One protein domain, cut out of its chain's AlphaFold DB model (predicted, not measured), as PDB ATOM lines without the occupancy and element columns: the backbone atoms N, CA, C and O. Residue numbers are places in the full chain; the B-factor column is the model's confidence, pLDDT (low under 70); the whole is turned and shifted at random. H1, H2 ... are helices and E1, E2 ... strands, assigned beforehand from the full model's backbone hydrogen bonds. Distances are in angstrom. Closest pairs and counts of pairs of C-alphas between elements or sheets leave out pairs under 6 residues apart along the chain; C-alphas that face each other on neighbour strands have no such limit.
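AT A GLANCE: This is residues 77 to 123, 144 to 207, 214 to 262 and 389 to 427 of the 496 residues of a protein of Trichodelitschia bisporula (UniProt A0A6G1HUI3). One strongly twisted sheet of seven strands curls round a single long helix, H4, which covers one of its faces, while a small second sheet, E8 to E10, sits by the last residue of the edge strand E4. From the other edge strand, E5, a loosely attached stretch with the short helices H1, H2 and H3 runs away from the sheet and makes much of the domain's length; its residues 177 to 185 stick out. The printed part has 199 residues with four named helices and ten named strands, in the order E1 E2 E3 E4 E5 H1 H2 H3 E6 E7 H4 E8 E9 E10, a mixed class of helices and strands. The large sheet runs E4 E3 E2 E1 E7 E6 E5 and the small one E8 E9 E10, both antiparallel. The whole is compact, with a radius of gyration of the C-alphas of 18.8 A and spans of 60 by 46 by 32 A.

HOW THE PARTS SIT: In the large sheet E1, residues 80 to 93, bends by 97 degrees at residue 84. Its neighbours are E2, residues 104 to 111, with N 85 and O 106 at 2.8 A, and E7, residues 229 to 234, with N 88 and O 232 at 2.8 A. E2 forms a hairpin with E3, residues 114 to 119, where N 109 and O 116 are 2.8 A apart; E1, E2 and E3 are a meander, each strand the antiparallel neighbour of the one before. Beside E3 comes the edge strand E4, residues 152 to 157, with N 156 and O 115 at 2.8 A. E7 forms a hairpin with E6, residues 221 to 226, where N 224 and O 231 are 2.9 A apart. Beside E6 comes the other edge strand, E5, residues 162 to 165, with N 223 and O 164 at 2.8 A. The sheet curls round H4, residues 238 to 253, which is on one face and gives two layers, a helix layer and a sheet layer. The closest C-alphas of E5 and H4 are those of Val 163 and Ile 245, 6.5 A apart. E8, residues 400 to 403, E9, residues 408 to 413, and E10, residues 418 to 422, form a second meander, with N 401 and O 410 at 2.8 A and N 411 and O 420 at 2.7 A. The closest C-alphas of E4 and E8 are those of Ser 157 and Cys 403, 7.4 A apart. H1, residues 169 to 172, only grazes the large sheet with its residues 169 to 170, and is near H3, residues 194 to 203. H2, residues 184 to 188, is apart from H1 and H3. Every O i to N i+4 pair is within hydrogen-bond range in H3 and H4; H2 has 0 of 1 but 2 of 2 O i to N i+3 pairs, and H1 is too short for an i+4 pair.

IN THESE COORDINATES: E1 begins at C-alpha 80, at (204.526, 169.033, 214.578), and measures 27.3 A from first to last C-alpha. E2 measures 21.5 A, E3 16.7 A, E7 16.4 A, E6 16.0 A and E9 15.4 A. H4, the longest helix, runs 22.6 A from C-alpha 238 at (217.577, 157.381, 221.701), and H3 runs 13.7 A. E10 ends at C-alpha 422, at (222.264, 183.570, 194.336).

THE WHOLE: The C-alphas of Ala 207 and Pro 427 are the two farthest apart, 63.1 A. Three cuts interrupt the printed part: C-alphas 123 and 144 are 14.8 A apart, 207 and 214 are 11.3 A apart, and 262 and 389 are 19.8 A apart. Of the links that are printed whole, H1 to H2 is long. The mean pLDDT of the printed part is 78.4, and 52 residues are under 70: 121 to 123, 144 to 149, 170 to 207, 214 to 217 and 427.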
ATOM      1  N   CYS A  77     198.663 171.110 212.802       87.00
ATOM      2  CA  CYS A  77     199.832 170.928 211.955       87.00
ATOM      3  C   CYS A  77     200.220 169.445 211.939       87.00
ATOM      4  O   CYS A  77     200.590 168.901 212.977       87.00
ATOM      5  N   THR A  78     200.164 168.800 210.770       91.75
ATOM      6  CA  THR A  78     200.519 167.377 210.617       91.75
ATOM      7  C   THR A  78     201.973 167.098 210.996       91.75
ATOM      8  O   THR A  78     202.273 166.096 211.638       91.75
ATOM      9  N   VAL A  79     202.887 167.992 210.606       93.88
ATOM     10  CA  VAL A  79     204.310 167.900 210.949       93.88
ATOM     11  C   VAL A  79     204.575 168.827 212.128       93.88
ATOM     12  O   VAL A  79     204.972 169.979 211.960       93.88
ATOM     13  N   HIS A  80     204.307 168.320 213.328       95.25
ATOM     14  CA  HIS A  80     204.526 169.033 214.578       95.25
ATOM     15  C   HIS A  80     205.349 168.192 215.550       95.25
ATOM     16  O   HIS A  80     205.072 167.005 215.740       95.25
ATOM     17  N   ARG A  81     206.346 168.808 216.185       94.88
ATOM     18  CA  ARG A  81     207.057 168.212 217.320       94.88
ATOM     19  C   ARG A  81     207.651 169.296 218.200       94.88
ATOM     20  O   ARG A  81     208.243 170.243 217.698       94.88
ATOM     21  N   GLU A  82     207.532 169.125 219.503       95.12
ATOM     22  CA  GLU A  82     208.132 170.005 220.495       95.12
ATOM     23  C   GLU A  82     208.785 169.185 221.605       95.12
ATOM     24  O   GLU A  82     208.441 168.018 221.806       95.12
ATOM     25  N   GLY A  83     209.768 169.766 222.283       92.62
ATOM     26  CA  GLY A  83     210.513 169.062 223.319       92.62
ATOM     27  C   GLY A  83     211.739 169.822 223.802       92.62
ATOM     28  O   GLY A  83     212.261 170.717 223.129       92.62
ATOM     29  N   ALA A  84     212.198 169.453 224.994       91.94
ATOM     30  CA  ALA A  84     213.420 169.984 225.572       91.94
ATOM     31  C   ALA A  84     214.635 169.299 224.936       91.94
ATOM     32  O   ALA A  84     214.769 168.079 224.960       91.94
ATOM     33  N   LEU A  85     215.535 170.103 224.383       93.62
ATOM     34  CA  LEU A  85     216.784 169.670 223.780       93.62
ATOM     35  C   LEU A  85     217.941 170.452 224.389       93.62
ATOM     36  O   LEU A  85     217.784 171.537 224.945       93.62
ATOM     37  N   GLU A  86     219.144 169.930 224.238       91.44
ATOM     38  CA  GLU A  86     220.340 170.730 224.459       91.44
ATOM     39  C   GLU A  86     220.939 171.105 223.116       91.44
ATOM     40  O   GLU A  86     221.027 170.273 222.217       91.44
ATOM     41  N   LEU A  87     221.312 172.370 222.968       92.19
ATOM     42  CA  LEU A  87     221.790 172.961 221.728       92.19
ATOM     43  C   LEU A  87     223.248 173.360 221.888       92.19
ATOM     44  O   LEU A  87     223.606 174.046 222.840       92.19
ATOM     45  N   ARG A  88     224.062 173.014 220.901       90.56
ATOM     46  CA  ARG A  88     225.406 173.544 220.716       90.56
ATOM     47  C   ARG A  88     225.573 173.961 219.268       90.56
ATOM     48  O   ARG A  88     225.259 173.200 218.360       90.56
ATOM     49  N   ARG A  89     226.084 175.160 219.028       91.00
ATOM     50  CA  ARG A  89     226.406 175.603 217.672       91.00
ATOM     51  C   ARG A  89     227.850 175.240 217.357       91.00
ATOM     52  O   ARG A  89     228.749 175.492 218.150       91.00
ATOM     53  N   GLU A  90     228.058 174.600 216.214       89.62
ATOM     54  CA  GLU A  90     229.390 174.196 215.757       89.62
ATOM     55  C   GLU A  90     229.950 175.183 214.739       89.62
ATOM     56  O   GLU A  90     231.144 175.474 214.764       89.62
ATOM     57  N   PHE A  91     229.095 175.697 213.853       89.56
ATOM     58  CA  PHE A  91     229.484 176.638 212.809       89.56
ATOM     59  C   PHE A  91     228.466 177.771 212.667       89.56
ATOM     60  O   PHE A  91     227.259 177.531 212.626       89.56
ATOM     61  N   LEU A  92     228.979 178.999 212.545       89.31
ATOM     62  CA  LEU A  92     228.216 180.213 212.224       89.31
ATOM     63  C   LEU A  92     227.914 180.309 210.724       89.31
ATOM     64  O   LEU A  92     226.842 180.729 210.290       89.31
ATOM     65  N   THR A  93     228.908 179.931 209.928       87.31
ATOM     66  CA  THR A  93     228.820 179.782 208.478       87.31
ATOM     67  C   THR A  93     229.488 178.464 208.108       87.31
ATOM     68  O   THR A  93     230.325 177.998 208.881       87.31
ATOM     69  N   PRO A  94     229.249 177.885 206.919       86.25
ATOM     70  CA  PRO A  94     229.881 176.619 206.531       86.25
ATOM     71  C   PRO A  94     231.420 176.625 206.588       86.25
ATOM     72  O   PRO A  94     232.041 175.569 206.536       86.25
ATOM     73  N   PHE A  95     232.042 177.805 206.685       86.94
ATOM     74  CA  PHE A  95     233.491 177.991 206.726       86.94
ATOM     75  C   PHE A  95     234.021 178.496 208.072       86.94
ATOM     76  O   PHE A  95     235.236 178.465 208.276       86.94
ATOM     77  N   GLN A  96     233.144 178.972 208.965       86.19
ATOM     78  CA  GLN A  96     233.517 179.613 210.225       86.19
ATOM     79  C   GLN A  96     232.970 178.818 211.418       86.19
ATOM     80  O   GLN A  96     231.754 178.831 211.644       86.19
ATOM     81  N   PRO A  97     233.841 178.147 212.195       87.00
ATOM     82  CA  PRO A  97     233.428 177.477 213.418       87.00
ATOM     83  C   PRO A  97     233.018 178.498 214.484       87.00
ATOM     84  O   PRO A  97     233.511 179.629 214.505       87.00
ATOM     85  N   ASP A  98     232.119 178.093 215.372       83.50
ATOM     86  CA  ASP A  98     231.694 178.907 216.508       83.50
ATOM     87  C   ASP A  98     232.743 178.831 217.637       83.50
ATOM     88  O   ASP A  98     233.078 177.724 218.071       83.50
ATOM     89  N   PRO A  99     233.295 179.964 218.115       74.88
ATOM     90  CA  PRO A  99     234.337 179.956 219.146       74.88
ATOM     91  C   PRO A  99     233.805 179.626 220.546       74.88
ATOM     92  O   PRO A  99     234.530 179.027 221.340       74.88
ATOM     93  N   ASP A 100     232.556 179.997 220.831       73.56
ATOM     94  CA  ASP A 100     231.953 179.945 222.168       73.56
ATOM     95  C   ASP A 100     231.027 178.745 222.358       73.56
ATOM     96  O   ASP A 100     230.316 178.706 223.356       73.56
ATOM     97  N   GLY A 101     230.995 177.812 221.393       72.69
ATOM     98  CA  GLY A 101     229.992 176.757 221.230       72.69
ATOM     99  C   GLY A 101     229.839 175.833 222.439       72.69
ATOM    100  O   GLY A 101     230.250 174.678 222.388       72.69
ATOM    101  N   ALA A 102     229.231 176.341 223.503       82.06
ATOM    102  CA  ALA A 102     228.868 175.652 224.720       82.06
ATOM    103  C   ALA A 102     227.454 175.092 224.575       82.06
ATOM    104  O   ALA A 102     226.624 175.599 223.814       82.06
ATOM    105  N   TRP A 103     227.180 174.034 225.324       86.38
ATOM    106  CA  TRP A 103     225.845 173.469 225.383       86.38
ATOM    107  C   TRP A 103     224.909 174.370 226.186       86.38
ATOM    108  O   TRP A 103     225.192 174.720 227.331       86.38
ATOM    109  N   GLN A 104     223.768 174.711 225.593       87.62
ATOM    110  CA  GLN A 104     222.708 175.471 226.242       87.62
ATOM    111  C   GLN A 104     221.385 174.699 226.206       87.62
ATOM    112  O   GLN A 104     220.998 174.174 225.156       87.62
ATOM    113  N   PRO A 105     220.655 174.630 227.328       90.19
ATOM    114  CA  PRO A 105     219.352 173.993 227.349       90.19
ATOM    115  C   PRO A 105     218.355 174.864 226.571       90.19
ATOM    116  O   PRO A 105     218.301 176.086 226.724       90.19
ATOM    117  N   THR A 106     217.604 174.234 225.676       91.75
ATOM    118  CA  THR A 106     216.760 174.891 224.676       91.75
ATOM    119  C   THR A 106     215.449 174.126 224.538       91.75
ATOM    120  O   THR A 106     215.423 172.902 224.564       91.75
ATOM    121  N   TYR A 107     214.342 174.830 224.365       94.00
ATOM    122  CA  TYR A 107     213.076 174.215 223.997       94.00
ATOM    123  C   TYR A 107     212.883 174.376 222.493       94.00
ATOM    124  O   TYR A 107     212.937 175.492 221.975       94.00
ATOM    125  N   ALA A 108     212.743 173.267 221.775       95.19
ATOM    126  CA  ALA A 108     212.590 173.271 220.329       95.19
ATOM    127  C   ALA A 108     211.128 173.036 219.961       95.19
ATOM    128  O   ALA A 108     210.495 172.135 220.503       95.19
ATOM    129  N   VAL A 109     210.617 173.817 219.012       95.81
ATOM    130  CA  VAL A 109     209.261 173.696 218.466       95.81
ATOM    131  C   VAL A 109     209.349 173.678 216.946       95.81
ATOM    132  O   VAL A 109     209.715 174.670 216.314       95.81
ATOM    133  N   LEU A 110     209.011 172.540 216.355       96.31
ATOM    134  CA  LEU A 110     208.898 172.325 214.920       96.31
ATOM    135  C   LEU A 110     207.428 172.433 214.513       96.31
ATOM    136  O   LEU A 110     206.602 171.636 214.955       96.31
ATOM    137  N   ARG A 111     207.117 173.397 213.643       94.56
ATOM    138  CA  ARG A 111     205.783 173.611 213.063       94.56
ATOM    139  C   ARG A 111     205.894 173.637 211.544       94.56
ATOM    140  O   ARG A 111     206.357 174.619 210.965       94.56
ATOM    141  N   GLY A 112     205.478 172.554 210.893       94.31
ATOM    142  CA  GLY A 112     205.535 172.408 209.443       94.31
ATOM    143  C   GLY A 112     206.976 172.451 208.947       94.31
ATOM    144  O   GLY A 112     207.717 171.490 209.107       94.31
ATOM    145  N   THR A 113     207.372 173.582 208.366       94.12
ATOM    146  CA  THR A 113     208.695 173.820 207.760       94.12
ATOM    147  C   THR A 113     209.567 174.784 208.565       94.12
ATOM    148  O   THR A 113     210.634 175.183 208.096       94.12
ATOM    149  N   GLN A 114     209.103 175.206 209.742       94.62
ATOM    150  CA  GLN A 114     209.775 176.186 210.589       94.62
ATOM    151  C   GLN A 114     210.198 175.551 211.910       94.62
ATOM    152  O   GLN A 114     209.395 174.903 212.585       94.62
ATOM    153  N   LEU A 115     211.455 175.775 212.291       95.50
ATOM    154  CA  LEU A 115     212.004 175.358 213.576       95.50
ATOM    155  C   LEU A 115     212.268 176.588 214.442       95.50
ATOM    156  O   LEU A 115     213.068 177.451 214.079       95.50
ATOM    157  N   ASN A 116     211.629 176.640 215.604       95.31
ATOM    158  CA  ASN A 116     211.818 177.682 216.601       95.31
ATOM    159  C   ASN A 116     212.561 177.109 217.803       95.31
ATOM    160  O   ASN A 116     212.200 176.054 218.320       95.31
ATOM    161  N   LEU A 117     213.602 177.810 218.240       94.06
ATOM    162  CA  LEU A 117     214.409 177.453 219.398       94.06
ATOM    163  C   LEU A 117     214.239 178.533 220.462       94.06
ATOM    164  O   LEU A 117     214.491 179.706 220.192       94.06
ATOM    165  N   PHE A 118     213.847 178.141 221.666       93.00
ATOM    166  CA  PHE A 118     213.607 179.024 222.805       93.00
ATOM    167  C   PHE A 118     214.600 178.732 223.924       93.00
ATOM    168  O   PHE A 118     214.935 177.575 224.175       93.00
ATOM    169  N   SER A 119     215.065 179.760 224.629       89.12
ATOM    170  CA  SER A 119     215.943 179.539 225.778       89.12
ATOM    171  C   SER A 119     215.133 179.050 226.968       89.12
ATOM    172  O   SER A 119     214.141 179.674 227.347       89.12
ATOM    173  N   THR A 120     215.601 177.991 227.623       83.62
ATOM    174  CA  THR A 120     215.054 177.567 228.922       83.62
ATOM    175  C   THR A 120     215.797 178.216 230.093       83.62
ATOM    176  O   THR A 120     215.434 178.037 231.263       83.62
ATOM    177  N   SER A 121     216.832 179.022 229.814       68.50
ATOM    178  CA  SER A 121     217.466 179.830 230.846       68.50
ATOM    179  C   SER A 121     216.497 180.936 231.263       68.50
ATOM    180  O   SER A 121     216.338 181.939 230.565       68.50
ATOM    181  N   ALA A 122     215.847 180.765 232.416       57.16
ATOM    182  CA  ALA A 122     215.166 181.864 233.097       57.16
ATOM    183  C   ALA A 122     216.083 183.100 233.094       57.16
ATOM    184  O   ALA A 122     217.272 182.968 233.402       57.16
ATOM    185  N   LYS A 123     215.543 184.278 232.733       50.59
ATOM    186  CA  LYS A 123     216.275 185.556 232.774       50.59
ATOM    187  C   LYS A 123     217.092 185.611 234.073       50.59
ATOM    188  O   LYS A 123     216.532 185.266 235.119       50.59
ATOM    189  N   VAL A 144     209.252 172.312 231.676       47.56
ATOM    190  CA  VAL A 144     208.773 172.961 230.451       47.56
ATOM    191  C   VAL A 144     208.294 174.362 230.843       47.56
ATOM    192  O   VAL A 144     207.304 174.464 231.571       47.56
ATOM    193  N   PRO A 145     208.970 175.452 230.435       51.22
ATOM    194  CA  PRO A 145     208.384 176.771 230.585       51.22
ATOM    195  C   PRO A 145     207.124 176.806 229.720       51.22
ATOM    196  O   PRO A 145     207.168 176.448 228.544       51.22
ATOM    197  N   GLU A 146     206.007 177.192 230.325       49.16
ATOM    198  CA  GLU A 146     204.773 177.491 229.612       49.16
ATOM    199  C   GLU A 146     205.112 178.419 228.430       49.16
ATOM    200  O   GLU A 146     205.806 179.428 228.586       49.16
ATOM    201  N   SER A 147     204.739 177.955 227.237       55.16
ATOM    202  CA  SER A 147     205.362 178.213 225.927       55.16
ATOM    203  C   SER A 147     205.475 179.688 225.514       55.16
ATOM    204  O   SER A 147     206.268 180.025 224.633       55.16
ATOM    205  N   ASP A 148     204.738 180.585 226.162       56.34
ATOM    206  CA  ASP A 148     204.517 181.935 225.646       56.34
ATOM    207  C   ASP A 148     205.542 182.978 226.142       56.34
ATOM    208  O   ASP A 148     205.713 184.012 225.496       56.34
ATOM    209  N   ASP A 149     206.303 182.692 227.208       64.06
ATOM    210  CA  ASP A 149     207.231 183.663 227.830       64.06
ATOM    211  C   ASP A 149     208.729 183.334 227.671       64.06
ATOM    212  O   ASP A 149     209.604 184.120 228.074       64.06
ATOM    213  N   ALA A 150     209.068 182.176 227.100       75.62
ATOM    214  CA  ALA A 150     210.461 181.802 226.874       75.62
ATOM    215  C   ALA A 150     211.070 182.672 225.755       75.62
ATOM    216  O   ALA A 150     210.490 182.788 224.674       75.62
ATOM    217  N   PRO A 151     212.249 183.292 225.953       86.00
ATOM    218  CA  PRO A 151     212.823 184.145 224.924       86.00
ATOM    219  C   PRO A 151     213.243 183.295 223.718       86.00
ATOM    220  O   PRO A 151     214.040 182.358 223.845       86.00
ATOM    221  N   LEU A 152     212.710 183.636 222.543       90.06
ATOM    222  CA  LEU A 152     213.078 183.027 221.268       90.06
ATOM    223  C   LEU A 152     214.566 183.283 220.995       90.06
ATOM    224  O   LEU A 152     214.983 184.426 220.817       90.06
ATOM    225  N   LEU A 153     215.362 182.216 220.950       89.50
ATOM    226  CA  LEU A 153     216.771 182.277 220.564       89.50
ATOM    227  C   LEU A 153     216.885 182.513 219.065       89.50
ATOM    228  O   LEU A 153     217.577 183.429 218.618       89.50
ATOM    229  N   LYS A 154     216.226 181.652 218.281       90.31
ATOM    230  CA  LYS A 154     216.271 181.731 216.825       90.31
ATOM    231  C   LYS A 154     215.106 181.001 216.180       90.31
ATOM    232  O   LYS A 154     214.641 179.980 216.679       90.31
ATOM    233  N   SER A 155     214.674 181.528 215.043       93.81
ATOM    234  CA  SER A 155     213.713 180.891 214.155       93.81
ATOM    235  C   SER A 155     214.394 180.593 212.830       93.81
ATOM    236  O   SER A 155     215.087 181.456 212.289       93.81
ATOM    237  N   TYR A 156     214.202 179.380 212.329       94.19
ATOM    238  CA  TYR A 156     214.815 178.913 211.099       94.19
ATOM    239  C   TYR A 156     213.787 178.382 210.107       94.19
ATOM    240  O   TYR A 156     212.828 177.706 210.489       94.19
ATOM    241  N   SER A 157     214.052 178.610 208.820       93.62
ATOM    242  CA  SER A 157     213.402 177.861 207.742       93.62
ATOM    243  C   SER A 157     214.176 176.582 207.440       93.62
ATOM    244  O   SER A 157     215.401 176.598 207.333       93.62
ATOM    245  N   LEU A 158     213.462 175.472 207.255       93.56
ATOM    246  CA  LEU A 158     214.060 174.181 206.910       93.56
ATOM    247  C   LEU A 158     214.334 174.007 205.407       93.56
ATOM    248  O   LEU A 158     214.757 172.934 204.980       93.56
ATOM    249  N   GLN A 159     214.152 175.063 204.609       91.38
ATOM    250  CA  GLN A 159     214.497 175.057 203.188       91.38
ATOM    251  C   GLN A 159     215.978 174.746 202.971       91.38
ATOM    252  O   GLN A 159     216.862 175.429 203.490       91.38
ATOM    253  N   HIS A 160     216.242 173.712 202.169       88.81
ATOM    254  CA  HIS A 160     217.587 173.185 201.921       88.81
ATOM    255  C   HIS A 160     218.340 172.780 203.198       88.81
ATOM    256  O   HIS A 160     219.572 172.774 203.197       88.81
ATOM    257  N   ALA A 161     217.641 172.491 204.299       92.31
ATOM    258  CA  ALA A 161     218.274 171.999 205.512       92.31
ATOM    259  C   ALA A 161     218.638 170.513 205.398       92.31
ATOM    260  O   ALA A 161     218.113 169.777 204.565       92.31
ATOM    261  N   GLU A 162     219.560 170.069 206.246       92.50
ATOM    262  CA  GLU A 162     220.006 168.677 206.311       92.50
ATOM    263  C   GLU A 162     220.032 168.221 207.763       92.50
ATOM    264  O   GLU A 162     220.518 168.940 208.635       92.50
ATOM    265  N   VAL A 163     219.559 167.004 208.018       94.38
ATOM    266  CA  VAL A 163     219.531 166.407 209.355       94.38
ATOM    267  C   VAL A 163     220.179 165.028 209.340       94.38
ATOM    268  O   VAL A 163     220.071 164.286 208.361       94.38
ATOM    269  N   GLY A 164     220.847 164.662 210.431       92.69
ATOM    270  CA  GLY A 164     221.335 163.302 210.637       92.69
ATOM    271  C   GLY A 164     221.925 163.072 212.018       92.69
ATOM    272  O   GLY A 164     222.339 164.003 212.696       92.69
ATOM    273  N   ALA A 165     221.990 161.812 212.435       91.12
ATOM    274  CA  ALA A 165     222.720 161.397 213.623       91.12
ATOM    275  C   ALA A 165     224.200 161.805 213.516       91.12
ATOM    276  O   ALA A 165     224.794 161.716 212.435       91.12
ATOM    277  N   ALA A 166     224.784 162.216 214.641       90.06
ATOM    278  CA  ALA A 166     226.151 162.725 214.724       90.06
ATOM    279  C   ALA A 166     227.043 161.764 215.535       90.06
ATOM    280  O   ALA A 166     227.331 162.014 216.704       90.06
ATOM    281  N   PRO A 167     227.477 160.622 214.965       83.00
ATOM    282  CA  PRO A 167     228.305 159.656 215.693       83.00
ATOM    283  C   PRO A 167     229.683 160.222 216.073       83.00
ATOM    284  O   PRO A 167     230.290 159.773 217.042       83.00
ATOM    285  N   ASP A 168     230.162 161.215 215.325       78.38
ATOM    286  CA  ASP A 168     231.417 161.935 215.535       78.38
ATOM    287  C   ASP A 168     231.377 162.907 216.722       78.38
ATOM    288  O   ASP A 168     232.424 163.174 217.311       78.38
ATOM    289  N   ALA A 169     230.191 163.388 217.116       77.31
ATOM    290  CA  ALA A 169     230.030 164.358 218.204       77.31
ATOM    291  C   ALA A 169     230.628 163.864 219.534       77.31
ATOM    292  O   ALA A 169     231.231 164.616 220.295       77.31
ATOM    293  N   LYS A 170     230.546 162.552 219.783       68.88
ATOM    294  CA  LYS A 170     231.115 161.912 220.979       68.88
ATOM    295  C   LYS A 170     232.636 162.054 221.062       68.88
ATOM    296  O   LYS A 170     233.198 161.997 222.150       68.88
ATOM    297  N   TYR A 171     233.294 162.210 219.915       62.34
ATOM    298  CA  TYR A 171     234.742 162.323 219.808       62.34
ATOM    299  C   TYR A 171     235.190 163.781 219.706       62.34
ATOM    300  O   TYR A 171     236.228 164.118 220.262       62.34
ATOM    301  N   SER A 172     234.413 164.655 219.057       58.12
ATOM    302  CA  SER A 172     234.729 166.089 218.997       58.12
ATOM    303  C   SER A 172     234.621 166.792 220.346       58.12
ATOM    304  O   SER A 172     235.304 167.786 220.567       58.12
ATOM    305  N   ASP A 173     233.760 166.294 221.231       55.09
ATOM    306  CA  ASP A 173     233.468 166.930 222.522       55.09
ATOM    307  C   ASP A 173     234.452 166.465 223.597       55.09
ATOM    308  O   ASP A 173     234.818 167.218 224.491       55.09
ATOM    309  N   ALA A 174     234.958 165.240 223.442       49.19
ATOM    310  CA  ALA A 174     235.971 164.654 224.307       49.19
ATOM    311  C   ALA A 174     237.381 165.237 224.103       49.19
ATOM    312  O   ALA A 174     238.245 165.067 224.963       49.19
ATOM    313  N   PHE A 175     237.626 165.907 222.975       44.31
ATOM    314  CA  PHE A 175     238.897 166.559 222.671       44.31
ATOM    315  C   PHE A 175     238.645 168.033 222.358       44.31
ATOM    316  O   PHE A 175     238.394 168.377 221.201       44.31
ATOM    317  N   PRO A 176     238.702 168.935 223.351       43.25
ATOM    318  CA  PRO A 176     238.650 170.355 223.050       43.25
ATOM    319  C   PRO A 176     239.799 170.698 222.096       43.25
ATOM    320  O   PRO A 176     240.959 170.368 222.349       43.25
ATOM    321  N   ALA A 177     239.485 171.422 221.020       42.16
ATOM    322  CA  ALA A 177     240.452 171.907 220.028       42.16
ATOM    323  C   ALA A 177     241.588 172.768 220.634       42.16
ATOM    324  O   ALA A 177     242.545 173.111 219.949       42.16
ATOM    325  N   ARG A 178     241.487 173.129 221.923       39.44
ATOM    326  CA  ARG A 178     242.489 173.883 222.687       39.44
ATOM    327  C   ARG A 178     243.526 173.012 223.405       39.44
ATOM    328  O   ARG A 178     244.525 173.551 223.882       39.44
ATOM    329  N   ILE A 179     243.342 171.693 223.474       39.84
ATOM    330  CA  ILE A 179     244.326 170.792 224.083       39.84
ATOM    331  C   ILE A 179     245.309 170.338 223.000       39.84
ATOM    332  O   ILE A 179     245.009 169.489 222.162       39.84
ATOM    333  N   ARG A 180     246.507 170.939 223.042       37.47
ATOM    334  CA  ARG A 180     247.728 170.463 222.368       37.47
ATOM    335  C   ARG A 180     247.846 168.936 222.492       37.47
ATOM    336  O   ARG A 180     247.482 168.400 223.539       37.47
ATOM    337  N   PRO A 181     248.371 168.243 221.466       38.25
ATOM    338  CA  PRO A 181     248.296 166.789 221.367       38.25
ATOM    339  C   PRO A 181     248.794 166.123 222.653       38.25
ATOM    340  O   PRO A 181     249.921 166.356 223.095       38.25
ATOM    341  N   ALA A 182     247.933 165.299 223.254       42.53
ATOM    342  CA  ALA A 182     248.290 164.445 224.380       42.53
ATOM    343  C   ALA A 182     249.541 163.604 224.032       42.53
ATOM    344  O   ALA A 182     249.751 163.259 222.862       42.53
ATOM    345  N   PRO A 183     250.399 163.283 225.020       46.28
ATOM    346  CA  PRO A 183     251.760 162.825 224.773       46.28
ATOM    347  C   PRO A 183     251.815 161.503 223.996       46.28
ATOM    348  O   PRO A 183     250.884 160.696 224.015       46.28
ATOM    349  N   LEU A 184     252.971 161.290 223.357       49.44
ATOM    350  CA  LEU A 184     253.441 160.171 222.516       49.44
ATOM    351  C   LEU A 184     252.905 158.751 222.804       49.44
ATOM    352  O   LEU A 184     252.977 157.897 221.926       49.44
ATOM    353  N   LEU A 185     252.354 158.472 223.982       44.84
ATOM    354  CA  LEU A 185     251.844 157.161 224.382       44.84
ATOM    355  C   LEU A 185     250.452 156.833 223.809       44.84
ATOM    356  O   LEU A 185     250.151 155.659 223.594       44.84
ATOM    357  N   ALA A 186     249.633 157.832 223.447       48.84
ATOM    358  CA  ALA A 186     248.359 157.596 222.746       48.84
ATOM    359  C   ALA A 186     248.552 157.056 221.307       48.84
ATOM    360  O   ALA A 186     247.649 156.433 220.739       48.84
ATOM    361  N   ARG A 187     249.758 157.234 220.736       47.41
ATOM    362  CA  ARG A 187     250.162 156.724 219.410       47.41
ATOM    363  C   ARG A 187     250.414 155.208 219.376       47.41
ATOM    364  O   ARG A 187     250.489 154.658 218.283       47.41
ATOM    365  N   LEU A 188     250.519 154.518 220.519       47.75
ATOM    366  CA  LEU A 188     250.987 153.120 220.574       47.75
ATOM    367  C   LEU A 188     249.886 152.043 220.700       47.75
ATOM    368  O   LEU A 188     250.199 150.856 220.801       47.75
ATOM    369  N   VAL A 189     248.599 152.412 220.719       44.84
ATOM    370  CA  VAL A 189     247.505 151.474 221.057       44.84
ATOM    371  C   VAL A 189     246.809 150.889 219.813       44.84
ATOM    372  O   VAL A 189     246.453 151.613 218.882       44.84
ATOM    373  N   ARG A 190     246.597 149.560 219.819       42.75
ATOM    374  CA  ARG A 190     245.961 148.744 218.756       42.75
ATOM    375  C   ARG A 190     244.496 149.137 218.447       42.75
ATOM    376  O   ARG A 190     243.810 149.650 219.332       42.75
ATOM    377  N   PRO A 191     243.989 148.865 217.221       46.09
ATOM    378  CA  PRO A 191     242.690 149.366 216.741       46.09
ATOM    379  C   PRO A 191     241.442 148.672 217.322       46.09
ATOM    380  O   PRO A 191     240.413 149.325 217.493       46.09
ATOM    381  N   THR A 192     241.499 147.392 217.685       39.03
ATOM    382  CA  THR A 192     240.331 146.648 218.189       39.03
ATOM    383  C   THR A 192     240.060 146.999 219.660       39.03
ATOM    384  O   THR A 192     240.698 146.467 220.567       39.03
ATOM    385  N   GLY A 193     239.147 147.945 219.911       48.28
ATOM    386  CA  GLY A 193     238.761 148.387 221.265       48.28
ATOM    387  C   GLY A 193     239.109 149.840 221.614       48.28
ATOM    388  O   GLY A 193     238.993 150.234 222.779       48.28
ATOM    389  N   ARG A 194     239.504 150.652 220.621       53.31
ATOM    390  CA  ARG A 194     239.914 152.057 220.802       53.31
ATOM    391  C   ARG A 194     238.857 152.915 221.500       53.31
ATOM    392  O   ARG A 194     239.213 153.650 222.404       53.31
ATOM    393  N   ALA A 195     237.570 152.770 221.174       46.06
ATOM    394  CA  ALA A 195     236.502 153.565 221.795       46.06
ATOM    395  C   ALA A 195     236.385 153.339 223.318       46.06
ATOM    396  O   ALA A 195     236.314 154.298 224.081       46.06
ATOM    397  N   ARG A 196     236.456 152.077 223.771       43.88
ATOM    398  CA  ARG A 196     236.423 151.723 225.203       43.88
ATOM    399  C   ARG A 196     237.656 152.226 225.947       43.88
ATOM    400  O   ARG A 196     237.531 152.729 227.054       43.88
ATOM    401  N   ARG A 197     238.848 152.120 225.354       44.47
ATOM    402  CA  ARG A 197     240.084 152.571 226.017       44.47
ATOM    403  C   ARG A 197     240.309 154.070 225.944       44.47
ATOM    404  O   ARG A 197     240.926 154.604 226.845       44.47
ATOM    405  N   LEU A 198     239.803 154.739 224.914       48.06
ATOM    406  CA  LEU A 198     239.834 156.193 224.805       48.06
ATOM    407  C   LEU A 198     238.844 156.806 225.803       48.06
ATOM    408  O   LEU A 198     239.208 157.739 226.503       48.06
ATOM    409  N   SER A 199     237.672 156.183 225.991       45.88
ATOM    410  CA  SER A 199     236.777 156.463 227.123       45.88
ATOM    411  C   SER A 199     237.467 156.247 228.480       45.88
ATOM    412  O   SER A 199     237.378 157.119 229.341       45.88
ATOM    413  N   LEU A 200     238.236 155.161 228.651       47.28
ATOM    414  CA  LEU A 200     239.036 154.950 229.865       47.28
ATOM    415  C   LEU A 200     240.166 155.981 230.026       47.28
ATOM    416  O   LEU A 200     240.427 156.418 231.141       47.28
ATOM    417  N   LEU A 201     240.805 156.407 228.932       49.00
ATOM    418  CA  LEU A 201     241.881 157.399 228.944       49.00
ATOM    419  C   LEU A 201     241.353 158.779 229.356       49.00
ATOM    420  O   LEU A 201     241.957 159.430 230.206       49.00
ATOM    421  N   ILE A 202     240.195 159.169 228.809       48.72
ATOM    422  CA  ILE A 202     239.441 160.364 229.208       48.72
ATOM    423  C   ILE A 202     239.077 160.273 230.695       48.72
ATOM    424  O   ILE A 202     239.279 161.233 231.429       48.72
ATOM    425  N   SER A 203     238.620 159.106 231.168       41.75
ATOM    426  CA  SER A 203     238.290 158.908 232.588       41.75
ATOM    427  C   SER A 203     239.507 158.867 233.522       41.75
ATOM    428  O   SER A 203     239.364 159.093 234.717       41.75
ATOM    429  N   SER A 204     240.700 158.580 232.989       43.81
ATOM    430  CA  SER A 204     241.967 158.536 233.736       43.81
ATOM    431  C   SER A 204     242.734 159.861 233.723       43.81
ATOM    432  O   SER A 204     243.848 159.925 234.242       43.81
ATOM    433  N   TRP A 205     242.181 160.905 233.096       46.25
ATOM    434  CA  TRP A 205     242.820 162.215 233.033       46.25
ATOM    435  C   TRP A 205     242.897 162.841 234.439       46.25
ATOM    436  O   TRP A 205     241.915 162.753 235.179       46.25
ATOM    437  N   PRO A 206     244.032 163.457 234.837       45.47
ATOM    438  CA  PRO A 206     244.197 164.004 236.181       45.47
ATOM    439  C   PRO A 206     243.074 164.980 236.543       45.47
ATOM    440  O   PRO A 206     242.776 165.905 235.779       45.47
ATOM    441  N   ALA A 207     242.478 164.778 237.722       47.28
ATOM    442  CA  ALA A 207     241.354 165.561 238.241       47.28
ATOM    443  C   ALA A 207     241.639 167.076 238.286       47.28
ATOM    444  O   ALA A 207     240.722 167.881 238.145       47.28
ATOM    445  N   VAL A 214     235.777 169.979 230.094       51.00
ATOM    446  CA  VAL A 214     235.370 168.854 229.231       51.00
ATOM    447  C   VAL A 214     233.885 168.585 229.423       51.00
ATOM    448  O   VAL A 214     233.467 168.007 230.427       51.00
ATOM    449  N   ASP A 215     233.087 169.020 228.450       58.03
ATOM    450  CA  ASP A 215     231.665 168.698 228.405       58.03
ATOM    451  C   ASP A 215     231.481 167.174 228.265       58.03
ATOM    452  O   ASP A 215     232.166 166.535 227.457       58.03
ATOM    453  N   PRO A 216     230.569 166.548 229.032       61.53
ATOM    454  CA  PRO A 216     230.343 165.112 228.944       61.53
ATOM    455  C   PRO A 216     229.845 164.734 227.545       61.53
ATOM    456  O   PRO A 216     228.945 165.369 226.993       61.53
ATOM    457  N   ALA A 217     230.409 163.663 226.978       66.25
ATOM    458  CA  ALA A 217     230.018 163.176 225.661       66.25
ATOM    459  C   ALA A 217     228.529 162.794 225.640       66.25
ATOM    460  O   ALA A 217     228.076 161.935 226.398       66.25
ATOM    461  N   ARG A 218     227.763 163.416 224.740       78.50
ATOM    462  CA  ARG A 218     226.319 163.186 224.613       78.50
ATOM    463  C   ARG A 218     226.032 162.026 223.685       78.50
ATOM    464  O   ARG A 218     226.395 162.035 222.507       78.50
ATOM    465  N   GLU A 219     225.355 161.018 224.220       79.25
ATOM    466  CA  GLU A 219     225.121 159.774 223.496       79.25
ATOM    467  C   GLU A 219     224.096 159.906 222.368       79.25
ATOM    468  O   GLU A 219     224.294 159.303 221.308       79.25
ATOM    469  N   TRP A 220     223.044 160.693 222.604       90.75
ATOM    470  CA  TRP A 220     221.865 160.837 221.746       90.75
ATOM    471  C   TRP A 220     221.853 162.195 221.045       90.75
ATOM    472  O   TRP A 220     220.926 162.995 221.192       90.75
ATOM    473  N   SER A 221     222.928 162.462 220.306       91.69
ATOM    474  CA  SER A 221     223.126 163.707 219.575       91.69
ATOM    475  C   SER A 221     222.892 163.551 218.070       91.69
ATOM    476  O   SER A 221     223.258 162.557 217.431       91.69
ATOM    477  N   PHE A 222     222.274 164.570 217.487       94.44
ATOM    478  CA  PHE A 222     222.016 164.678 216.061       94.44
ATOM    479  C   PHE A 222     222.358 166.082 215.577       94.44
ATOM    480  O   PHE A 222     222.239 167.068 216.300       94.44
ATOM    481  N   ARG A 223     222.829 166.162 214.341       94.19
ATOM    482  CA  ARG A 223     223.281 167.389 213.707       94.19
ATOM    483  C   ARG A 223     222.229 167.878 212.733       94.19
ATOM    484  O   ARG A 223     221.585 167.095 212.030       94.19
ATOM    485  N   LEU A 224     222.099 169.190 212.693       95.00
ATOM    486  CA  LEU A 224     221.170 169.902 211.848       95.00
ATOM    487  C   LEU A 224     221.928 171.056 211.179       95.00
ATOM    488  O   LEU A 224     222.511 171.913 211.843       95.00
ATOM    489  N   ARG A 225     221.969 171.045 209.847       93.44
ATOM    490  CA  ARG A 225     222.510 172.134 209.024       93.44
ATOM    491  C   ARG A 225     221.353 172.924 208.474       93.44
ATOM    492  O   ARG A 225     220.607 172.413 207.641       93.44
ATOM    493  N   VAL A 226     221.205 174.152 208.934       92.69
ATOM    494  CA  VAL A 226     220.040 174.979 208.634       92.69
ATOM    495  C   VAL A 226     220.508 176.386 208.331       92.69
ATOM    496  O   VAL A 226     221.339 176.943 209.044       92.69
ATOM    497  N   GLU A 227     219.984 176.947 207.243       91.06
ATOM    498  CA  GLU A 227     220.479 178.198 206.679       91.06
ATOM    499  C   GLU A 227     222.018 178.147 206.525       91.06
ATOM    500  O   GLU A 227     222.548 177.221 205.902       91.06
ATOM    501  N   SER A 228     222.749 179.116 207.085       89.19
ATOM    502  CA  SER A 228     224.216 179.140 207.081       89.19
ATOM    503  C   SER A 228     224.854 178.378 208.244       89.19
ATOM    504  O   SER A 228     226.069 178.200 208.252       89.19
ATOM    505  N   GLU A 229     224.075 177.955 209.235       91.81
ATOM    506  CA  GLU A 229     224.588 177.447 210.506       91.81
ATOM    507  C   GLU A 229     224.608 175.916 210.547       91.81
ATOM    508  O   GLU A 229     223.813 175.219 209.907       91.81
ATOM    509  N   GLN A 230     225.528 175.384 211.350       93.38
ATOM    510  CA  GLN A 230     225.542 173.977 211.734       93.38
ATOM    511  C   GLN A 230     225.407 173.890 213.244       93.38
ATOM    512  O   GLN A 230     226.251 174.396 213.990       93.38
ATOM    513  N   ILE A 231     224.340 173.231 213.679       94.19
ATOM    514  CA  ILE A 231     224.014 173.047 215.084       94.19
ATOM    515  C   ILE A 231     223.950 171.563 215.426       94.19
ATOM    516  O   ILE A 231     223.598 170.714 214.603       94.19
ATOM    517  N   LEU A 232     224.301 171.264 216.662       93.50
ATOM    518  CA  LEU A 232     224.252 169.957 217.273       93.50
ATOM    519  C   LEU A 232     223.197 169.998 218.379       93.50
ATOM    520  O   LEU A 232     223.209 170.877 219.240       93.50
ATOM    521  N   LEU A 233     222.263 169.061 218.319       94.31
ATOM    522  CA  LEU A 233     221.163 168.923 219.258       94.31
ATOM    523  C   LEU A 233     221.310 167.598 219.999       94.31
ATOM    524  O   LEU A 233     221.688 166.589 219.405       94.31
ATOM    525  N   SER A 234     221.011 167.590 221.292       93.19
ATOM    526  CA  SER A 234     221.012 166.385 222.121       93.19
ATOM    527  C   SER A 234     219.637 166.168 222.726       93.19
ATOM    528  O   SER A 234     219.092 167.072 223.355       93.19
ATOM    529  N   ALA A 235     219.113 164.958 222.549       93.56
ATOM    530  CA  ALA A 235     217.878 164.499 223.176       93.56
ATOM    531  C   ALA A 235     218.171 163.742 224.480       93.56
ATOM    532  O   ALA A 235     219.321 163.390 224.766       93.56
ATOM    533  N   THR A 236     217.124 163.461 225.256       90.62
ATOM    534  CA  THR A 236     217.250 162.704 226.513       90.62
ATOM    535  C   THR A 236     217.381 161.202 226.275       90.62
ATOM    536  O   THR A 236     218.102 160.513 226.997       90.62
ATOM    537  N   SER A 237     216.720 160.696 225.232       91.38
ATOM    538  CA  SER A 237     216.681 159.277 224.886       91.38
ATOM    539  C   SER A 237     216.979 159.036 223.407       91.38
ATOM    540  O   SER A 237     216.817 159.912 222.553       91.38
ATOM    541  N   GLN A 238     217.379 157.802 223.087       92.19
ATOM    542  CA  GLN A 238     217.577 157.381 221.701       92.19
ATOM    543  C   GLN A 238     216.283 157.488 220.882       92.19
ATOM    544  O   GLN A 238     216.324 157.858 219.710       92.19
ATOM    545  N   GLU A 239     215.143 157.144 221.481       94.06
ATOM    546  CA  GLU A 239     213.849 157.155 220.796       94.06
ATOM    547  C   GLU A 239     213.433 158.572 220.421       94.06
ATOM    548  O   GLU A 239     212.994 158.801 219.295       94.06
ATOM    549  N   GLU A 240     213.636 159.517 221.342       94.44
ATOM    550  CA  GLU A 240     213.366 160.935 221.139       94.44
ATOM    551  C   GLU A 240     214.279 161.518 220.054       94.44
ATOM    552  O   GLU A 240     213.796 162.178 219.138       94.44
ATOM    553  N   MET A 241     215.581 161.208 220.087       94.81
ATOM    554  CA  MET A 241     216.522 161.594 219.028       94.81
ATOM    555  C   MET A 241     216.054 161.097 217.652       94.81
ATOM    556  O   MET A 241     216.016 161.862 216.689       94.81
ATOM    557  N   LEU A 242     215.702 159.811 217.546       94.75
ATOM    558  CA  LEU A 242     215.241 159.217 216.288       94.75
ATOM    559  C   LEU A 242     213.915 159.823 215.831       94.75
ATOM    560  O   LEU A 242     213.758 160.102 214.644       94.75
ATOM    561  N   ALA A 243     213.000 160.082 216.764       95.38
ATOM    562  CA  ALA A 243     211.756 160.770 216.474       95.38
ATOM    563  C   ALA A 243     212.054 162.155 215.880       95.38
ATOM    564  O   ALA A 243     211.623 162.436 214.762       95.38
ATOM    565  N   TRP A 244     212.845 162.996 216.554       96.62
ATOM    566  CA  TRP A 244     213.233 164.311 216.037       96.62
ATOM    567  C   TRP A 244     213.787 164.244 214.616       96.62
ATOM    568  O   TRP A 244     213.313 164.990 213.758       96.62
ATOM    569  N   ILE A 245     214.714 163.319 214.348       95.06
ATOM    570  CA  ILE A 245     215.277 163.104 213.010       95.06
ATOM    571  C   ILE A 245     214.178 162.769 211.991       95.06
ATOM    572  O   ILE A 245     214.147 163.377 210.928       95.06
ATOM    573  N   GLU A 246     213.260 161.852 212.299       93.19
ATOM    574  CA  GLU A 246     212.169 161.455 211.397       93.19
ATOM    575  C   GLU A 246     211.226 162.621 211.069       93.19
ATOM    576  O   GLU A 246     210.918 162.854 209.900       93.19
ATOM    577  N   THR A 247     210.808 163.401 212.073       95.00
ATOM    578  CA  THR A 247     209.969 164.589 211.828       95.00
ATOM    579  C   THR A 247     210.706 165.691 211.094       95.00
ATOM    580  O   THR A 247     210.101 166.363 210.267       95.00
ATOM    581  N   LEU A 248     211.995 165.888 211.376       95.38
ATOM    582  CA  LEU A 248     212.798 166.879 210.669       95.38
ATOM    583  C   LEU A 248     213.008 166.469 209.213       95.38
ATOM    584  O   LEU A 248     212.907 167.328 208.351       95.38
ATOM    585  N   CYS A 249     213.219 165.183 208.915       92.56
ATOM    586  CA  CYS A 249     213.233 164.689 207.535       92.56
ATOM    587  C   CYS A 249     211.917 165.023 206.823       92.56
ATOM    588  O   CYS A 249     211.945 165.652 205.772       92.56
ATOM    589  N   ALA A 250     210.773 164.693 207.435       91.94
ATOM    590  CA  ALA A 250     209.465 165.002 206.857       91.94
ATOM    591  C   ALA A 250     209.267 166.512 206.629       91.94
ATOM    592  O   ALA A 250     208.776 166.921 205.581       91.94
ATOM    593  N   ALA A 251     209.687 167.346 207.586       93.94
ATOM    594  CA  ALA A 251     209.624 168.801 207.494       93.94
ATOM    595  C   ALA A 251     210.537 169.377 206.399       93.94
ATOM    596  O   ALA A 251     210.154 170.312 205.695       93.94
ATOM    597  N   ILE A 252     211.743 168.823 206.251       92.62
ATOM    598  CA  ILE A 252     212.716 169.210 205.226       92.62
ATOM    599  C   ILE A 252     212.191 168.843 203.841       92.62
ATOM    600  O   ILE A 252     212.253 169.688 202.953       92.62
ATOM    601  N   ASP A 253     211.623 167.650 203.665       90.75
ATOM    602  CA  ASP A 253     211.120 167.178 202.368       90.75
ATOM    603  C   ASP A 253     209.968 168.053 201.833       90.75
ATOM    604  O   ASP A 253     209.868 168.287 200.629       90.75
ATOM    605  N   ILE A 254     209.130 168.611 202.717       91.31
ATOM    606  CA  ILE A 254     208.035 169.524 202.332       91.31
ATOM    607  C   ILE A 254     208.447 171.006 202.285       91.31
ATOM    608  O   ILE A 254     207.648 171.852 201.881       91.31
ATOM    609  N   SER A 255     209.664 171.349 202.712       91.69
ATOM    610  CA  SER A 255     210.114 172.743 202.819       91.69
ATOM    611  C   SER A 255     210.353 173.478 201.491       91.69
ATOM    612  O   SER A 255     210.073 174.684 201.460       91.69
ATOM    613  N   PRO A 256     210.838 172.838 200.403       87.50
ATOM    614  CA  PRO A 256     211.021 173.519 199.129       87.50
ATOM    615  C   PRO A 256     209.676 173.944 198.515       87.50
ATOM    616  O   PRO A 256     208.636 173.345 198.833       87.50
ATOM    617  N   PRO A 257     209.692 174.943 197.610       85.56
ATOM    618  CA  PRO A 257     208.567 175.234 196.719       85.56
ATOM    619  C   PRO A 257     208.050 173.961 196.052       85.56
ATOM    620  O   PRO A 257     208.829 173.041 195.810       85.56
ATOM    621  N   LEU A 258     206.747 173.893 195.770       85.75
ATOM    622  CA  LEU A 258     206.095 172.669 195.292       85.75
ATOM    623  C   LEU A 258     206.754 172.120 194.017       85.75
ATOM    624  O   LEU A 258     206.873 170.910 193.861       85.75
ATOM    625  N   GLU A 259     207.223 173.020 193.160       82.44
ATOM    626  CA  GLU A 259     207.895 172.757 191.890       82.44
ATOM    627  C   GLU A 259     209.309 172.179 192.070       82.44
ATOM    628  O   GLU A 259     209.776 171.423 191.224       82.44
ATOM    629  N   ASP A 260     209.976 172.509 193.182       80.56
ATOM    630  CA  ASP A 260     211.352 172.100 193.501       80.56
ATOM    631  C   ASP A 260     211.405 170.814 194.353       80.56
ATOM    632  O   ASP A 260     212.489 170.311 194.672       80.56
ATOM    633  N   ARG A 261     210.251 170.285 194.783       84.94
ATOM    634  CA  ARG A 261     210.194 169.094 195.640       84.94
ATOM    635  C   ARG A 261     210.572 167.851 194.842       84.94
ATOM    636  O   ARG A 261     209.852 167.422 193.948       84.94
ATOM    637  N   SER A 262     211.690 167.233 195.213       78.56
ATOM    638  CA  SER A 262     212.019 165.882 194.765       78.56
ATOM    639  C   SER A 262     211.165 164.852 195.500       78.56
ATOM    640  O   SER A 262     210.806 165.066 196.659       78.56
ATOM    641  N   ILE A 389     222.888 159.949 208.667       88.44
ATOM    642  CA  ILE A 389     224.116 160.328 209.388       88.44
ATOM    643  C   ILE A 389     224.625 161.622 208.773       88.44
ATOM    644  O   ILE A 389     224.676 161.726 207.546       88.44
ATOM    645  N   LEU A 390     225.014 162.567 209.622       88.88
ATOM    646  CA  LEU A 390     225.557 163.855 209.218       88.88
ATOM    647  C   LEU A 390     226.806 164.149 210.053       88.88
ATOM    648  O   LEU A 390     226.699 164.531 211.214       88.88
ATOM    649  N   LEU A 391     227.985 163.936 209.461       87.12
ATOM    650  CA  LEU A 391     229.288 164.171 210.101       87.12
ATOM    651  C   LEU A 391     229.675 165.653 210.047       87.12
ATOM    652  O   LEU A 391     229.203 166.369 209.158       87.12
ATOM    653  N   ARG A 392     230.574 166.088 210.940       84.31
ATOM    654  CA  ARG A 392     230.936 167.499 211.136       84.31
ATOM    655  C   ARG A 392     231.393 168.143 209.840       84.31
ATOM    656  O   ARG A 392     230.827 169.154 209.435       84.31
ATOM    657  N   ASP A 393     232.320 167.471 209.166       80.44
ATOM    658  CA  ASP A 393     233.003 167.958 207.965       80.44
ATOM    659  C   ASP A 393     232.462 167.325 206.672       80.44
ATOM    660  O   ASP A 393     233.082 167.412 205.613       80.44
ATOM    661  N   SER A 394     231.305 166.651 206.729       83.12
ATOM    662  CA  SER A 394     230.703 166.081 205.516       83.12
ATOM    663  C   SER A 394     230.315 167.190 204.525       83.12
ATOM    664  O   SER A 394     229.820 168.231 204.956       83.12
ATOM    665  N   PRO A 395     230.493 167.023 203.206       82.19
ATOM    666  CA  PRO A 395     230.076 168.047 202.252       82.19
ATOM    667  C   PRO A 395     228.555 168.245 202.305       82.19
ATOM    668  O   PRO A 395     227.805 167.288 202.499       82.19
ATOM    669  N   ARG A 396     228.102 169.492 202.146       84.25
ATOM    670  CA  ARG A 396     226.672 169.815 202.038       84.25
ATOM    671  C   ARG A 396     226.133 169.266 200.716       84.25
ATOM    672  O   ARG A 396     226.782 169.413 199.681       84.25
ATOM    673  N   ALA A 397     224.966 168.634 200.741       82.81
ATOM    674  CA  ALA A 397     224.326 168.067 199.558       82.81
ATOM    675  C   ALA A 397     223.770 169.153 198.628       82.81
ATOM    676  O   ALA A 397     223.798 168.987 197.410       82.81
ATOM    677  N   SER A 398     223.280 170.263 199.188       83.00
ATOM    678  CA  SER A 398     222.802 171.409 198.408       83.00
ATOM    679  C   SER A 398     223.838 172.546 198.386       83.00
ATOM    680  O   SER A 398     224.271 173.005 199.448       83.00
ATOM    681  N   PRO A 399     224.227 173.048 197.194       84.44
ATOM    682  CA  PRO A 399     225.147 174.180 197.068       84.44
ATOM    683  C   PRO A 399     224.465 175.524 197.347       84.44
ATOM    684  O   PRO A 399     225.137 176.550 197.373       84.44
ATOM    685  N   VAL A 400     223.140 175.527 197.520       86.81
ATOM    686  CA  VAL A 400     222.323 176.710 197.790       86.81
ATOM    687  C   VAL A 400     221.761 176.625 199.204       86.81
ATOM    688  O   VAL A 400     221.340 175.568 199.669       86.81
ATOM    689  N   VAL A 401     221.762 177.765 199.875       87.50
ATOM    690  CA  VAL A 401     221.247 177.997 201.216       87.50
ATOM    691  C   VAL A 401     220.173 179.071 201.124       87.50
ATOM    692  O   VAL A 401     220.377 180.084 200.461       87.50
ATOM    693  N   PHE A 402     219.052 178.886 201.811       86.69
ATOM    694  CA  PHE A 402     218.063 179.944 201.997       86.69
ATOM    695  C   PHE A 402     218.208 180.535 203.400       86.69
ATOM    696  O   PHE A 402     218.204 179.793 204.378       86.69
ATOM    697  N   CYS A 403     218.339 181.857 203.507       82.00
ATOM    698  CA  CYS A 403     218.331 182.567 204.787       82.00
ATOM    699  C   CYS A 403     217.011 183.323 204.931       82.00
ATOM    700  O   CYS A 403     216.835 184.378 204.311       82.00
ATOM    701  N   ALA A 404     216.100 182.830 205.775       77.69
ATOM    702  CA  ALA A 404     214.763 183.406 205.911       77.69
ATOM    703  C   ALA A 404     214.805 184.842 206.449       77.69
ATOM    704  O   ALA A 404     214.114 185.718 205.930       77.69
ATOM    705  N   ALA A 405     215.687 185.108 207.420       74.88
ATOM    706  CA  ALA A 405     215.847 186.432 208.024       74.88
ATOM    707  C   ALA A 405     216.259 187.515 207.012       74.88
ATOM    708  O   ALA A 405     215.888 188.676 207.160       74.88
ATOM    709  N   ARG A 406     217.018 187.139 205.976       76.75
ATOM    710  CA  ARG A 406     217.461 188.056 204.915       76.75
ATOM    711  C   ARG A 406     216.625 187.941 203.642       76.75
ATOM    712  O   ARG A 406     216.778 188.778 202.768       76.75
ATOM    713  N   ARG A 407     215.754 186.929 203.538       80.31
ATOM    714  CA  ARG A 407     215.003 186.553 202.324       80.31
ATOM    715  C   ARG A 407     215.892 186.388 201.088       80.31
ATOM    716  O   ARG A 407     215.469 186.663 199.972       80.31
ATOM    717  N   LEU A 408     217.125 185.928 201.291       84.12
ATOM    718  CA  LEU A 408     218.106 185.740 200.226       84.12
ATOM    719  C   LEU A 408     218.466 184.265 200.097       84.12
ATOM    720  O   LEU A 408     218.623 183.557 201.097       84.12
ATOM    721  N   ARG A 409     218.637 183.825 198.850       87.38
ATOM    722  CA  ARG A 409     219.316 182.571 198.536       87.38
ATOM    723  C   ARG A 409     220.804 182.878 198.364       87.38
ATOM    724  O   ARG A 409     221.181 183.876 197.757       87.38
ATOM    725  N   LEU A 410     221.650 182.040 198.942       88.88
ATOM    726  CA  LEU A 410     223.102 182.152 198.896       88.88
ATOM    727  C   LEU A 410     223.667 180.866 198.306       88.88
ATOM    728  O   LEU A 410     223.246 179.775 198.678       88.88
ATOM    729  N   ARG A 411     224.641 180.977 197.412       89.75
ATOM    730  CA  ARG A 411     225.433 179.856 196.921       89.75
ATOM    731  C   ARG A 411     226.703 179.721 197.754       89.75
ATOM    732  O   ARG A 411     227.396 180.702 198.017       89.75
ATOM    733  N   ILE A 412     227.014 178.493 198.142       88.75
ATOM    734  CA  ILE A 412     228.264 178.132 198.802       88.75
ATOM    735  C   ILE A 412     229.347 178.039 197.728       88.75
ATOM    736  O   ILE A 412     229.352 177.106 196.921       88.75
ATOM    737  N   ASP A 413     230.270 178.998 197.718       87.06
ATOM    738  CA  ASP A 413     231.492 178.897 196.928       87.06
ATOM    739  C   ASP A 413     232.604 178.308 197.799       87.06
ATOM    740  O   ASP A 413     233.222 178.989 198.620       87.06
ATOM    741  N   ALA A 414     232.851 177.009 197.626       85.12
ATOM    742  CA  ALA A 414     233.887 176.297 198.363       85.12
ATOM    743  C   ALA A 414     235.308 176.787 198.029       85.12
ATOM    744  O   ALA A 414     236.190 176.678 198.878       85.12
ATOM    745  N   ARG A 415     235.538 177.339 196.825       86.50
ATOM    746  CA  ARG A 415     236.859 177.843 196.412       86.50
ATOM    747  C   ARG A 415     237.156 179.180 197.070       86.50
ATOM    748  O   ARG A 415     238.220 179.348 197.653       86.50
ATOM    749  N   ALA A 416     236.195 180.099 197.017       85.50
ATOM    750  CA  ALA A 416     236.311 181.403 197.667       85.50
ATOM    751  C   ALA A 416     236.095 181.340 199.192       85.50
ATOM    752  O   ALA A 416     236.328 182.330 199.880       85.50
ATOM    753  N   ARG A 417     235.639 180.192 199.720       86.62
ATOM    754  CA  ARG A 417     235.214 180.005 201.120       86.62
ATOM    755  C   ARG A 417     234.231 181.091 201.566       86.62
ATOM    756  O   ARG A 417     234.317 181.611 202.677       86.62
ATOM    757  N   ALA A 418     233.302 181.433 200.676       87.88
ATOM    758  CA  ALA A 418     232.365 182.532 200.853       87.88
ATOM    759  C   ALA A 418     230.936 182.124 200.471       87.88
ATOM    760  O   ALA A 418     230.709 181.215 199.669       87.88
ATOM    761  N   LEU A 419     229.965 182.815 201.067       88.75
ATOM    762  CA  LEU A 419     228.563 182.741 200.673       88.75
ATOM    763  C   LEU A 419     228.286 183.879 199.691       88.75
ATOM    764  O   LEU A 419     228.400 185.050 200.054       88.75
ATOM    765  N   VAL A 420     227.934 183.531 198.459       90.06
ATOM    766  CA  VAL A 420     227.678 184.494 197.382       90.06
ATOM    767  C   VAL A 420     226.168 184.602 197.164       90.06
ATOM    768  O   VAL A 420     225.507 183.564 197.142       90.06
ATOM    769  N   PRO A 421     225.588 185.804 197.001       89.31
ATOM    770  CA  PRO A 421     224.188 185.950 196.614       89.31
ATOM    771  C   PRO A 421     223.855 185.124 195.371       89.31
ATOM    772  O   PRO A 421     224.610 185.105 194.400       89.31
ATOM    773  N   PHE A 422     222.737 184.408 195.424       85.38
ATOM    774  CA  PHE A 422     222.264 183.570 194.336       85.38
ATOM    775  C   PHE A 422     220.812 183.905 194.031       85.38
ATOM    776  O   PHE A 422     219.952 183.825 194.903       85.38
ATOM    777  N   GLU A 423     220.536 184.231 192.777       82.19
ATOM    778  CA  GLU A 423     219.181 184.422 192.278       82.19
ATOM    779  C   GLU A 423     218.843 183.286 191.317       82.19
ATOM    780  O   GLU A 423     219.640 182.922 190.448       82.19
ATOM    781  N   MET A 424     217.657 182.701 191.486       73.31
ATOM    782  CA  MET A 424     217.136 181.770 190.496       73.31
ATOM    783  C   MET A 424     216.697 182.570 189.281       73.31
ATOM    784  O   MET A 424     215.718 183.311 189.345       73.31
ATOM    785  N   ALA A 425     217.412 182.410 188.170       71.44
ATOM    786  CA  ALA A 425     216.909 182.880 186.894       71.44
ATOM    787  C   ALA A 425     215.614 182.113 186.560       71.44
ATOM    788  O   ALA A 425     215.546 180.906 186.823       71.44
ATOM    789  N   PRO A 426     214.595 182.778 185.989       73.38
ATOM    790  CA  PRO A 426     213.409 182.086 185.512       73.38
ATOM    791  C   PRO A 426     213.816 181.001 184.503       73.38
ATOM    792  O   PRO A 426     214.819 181.176 183.796       73.38
ATOM    793  N   PRO A 427     213.056 179.893 184.408       69.00
ATOM    794  CA  PRO A 427     213.269 178.913 183.355       69.00
ATOM    795  C   PRO A 427     213.296 179.645 182.012       69.00
ATOM    796  O   PRO A 427     212.358 180.371 181.674       69.00
TER     797      PRO A 427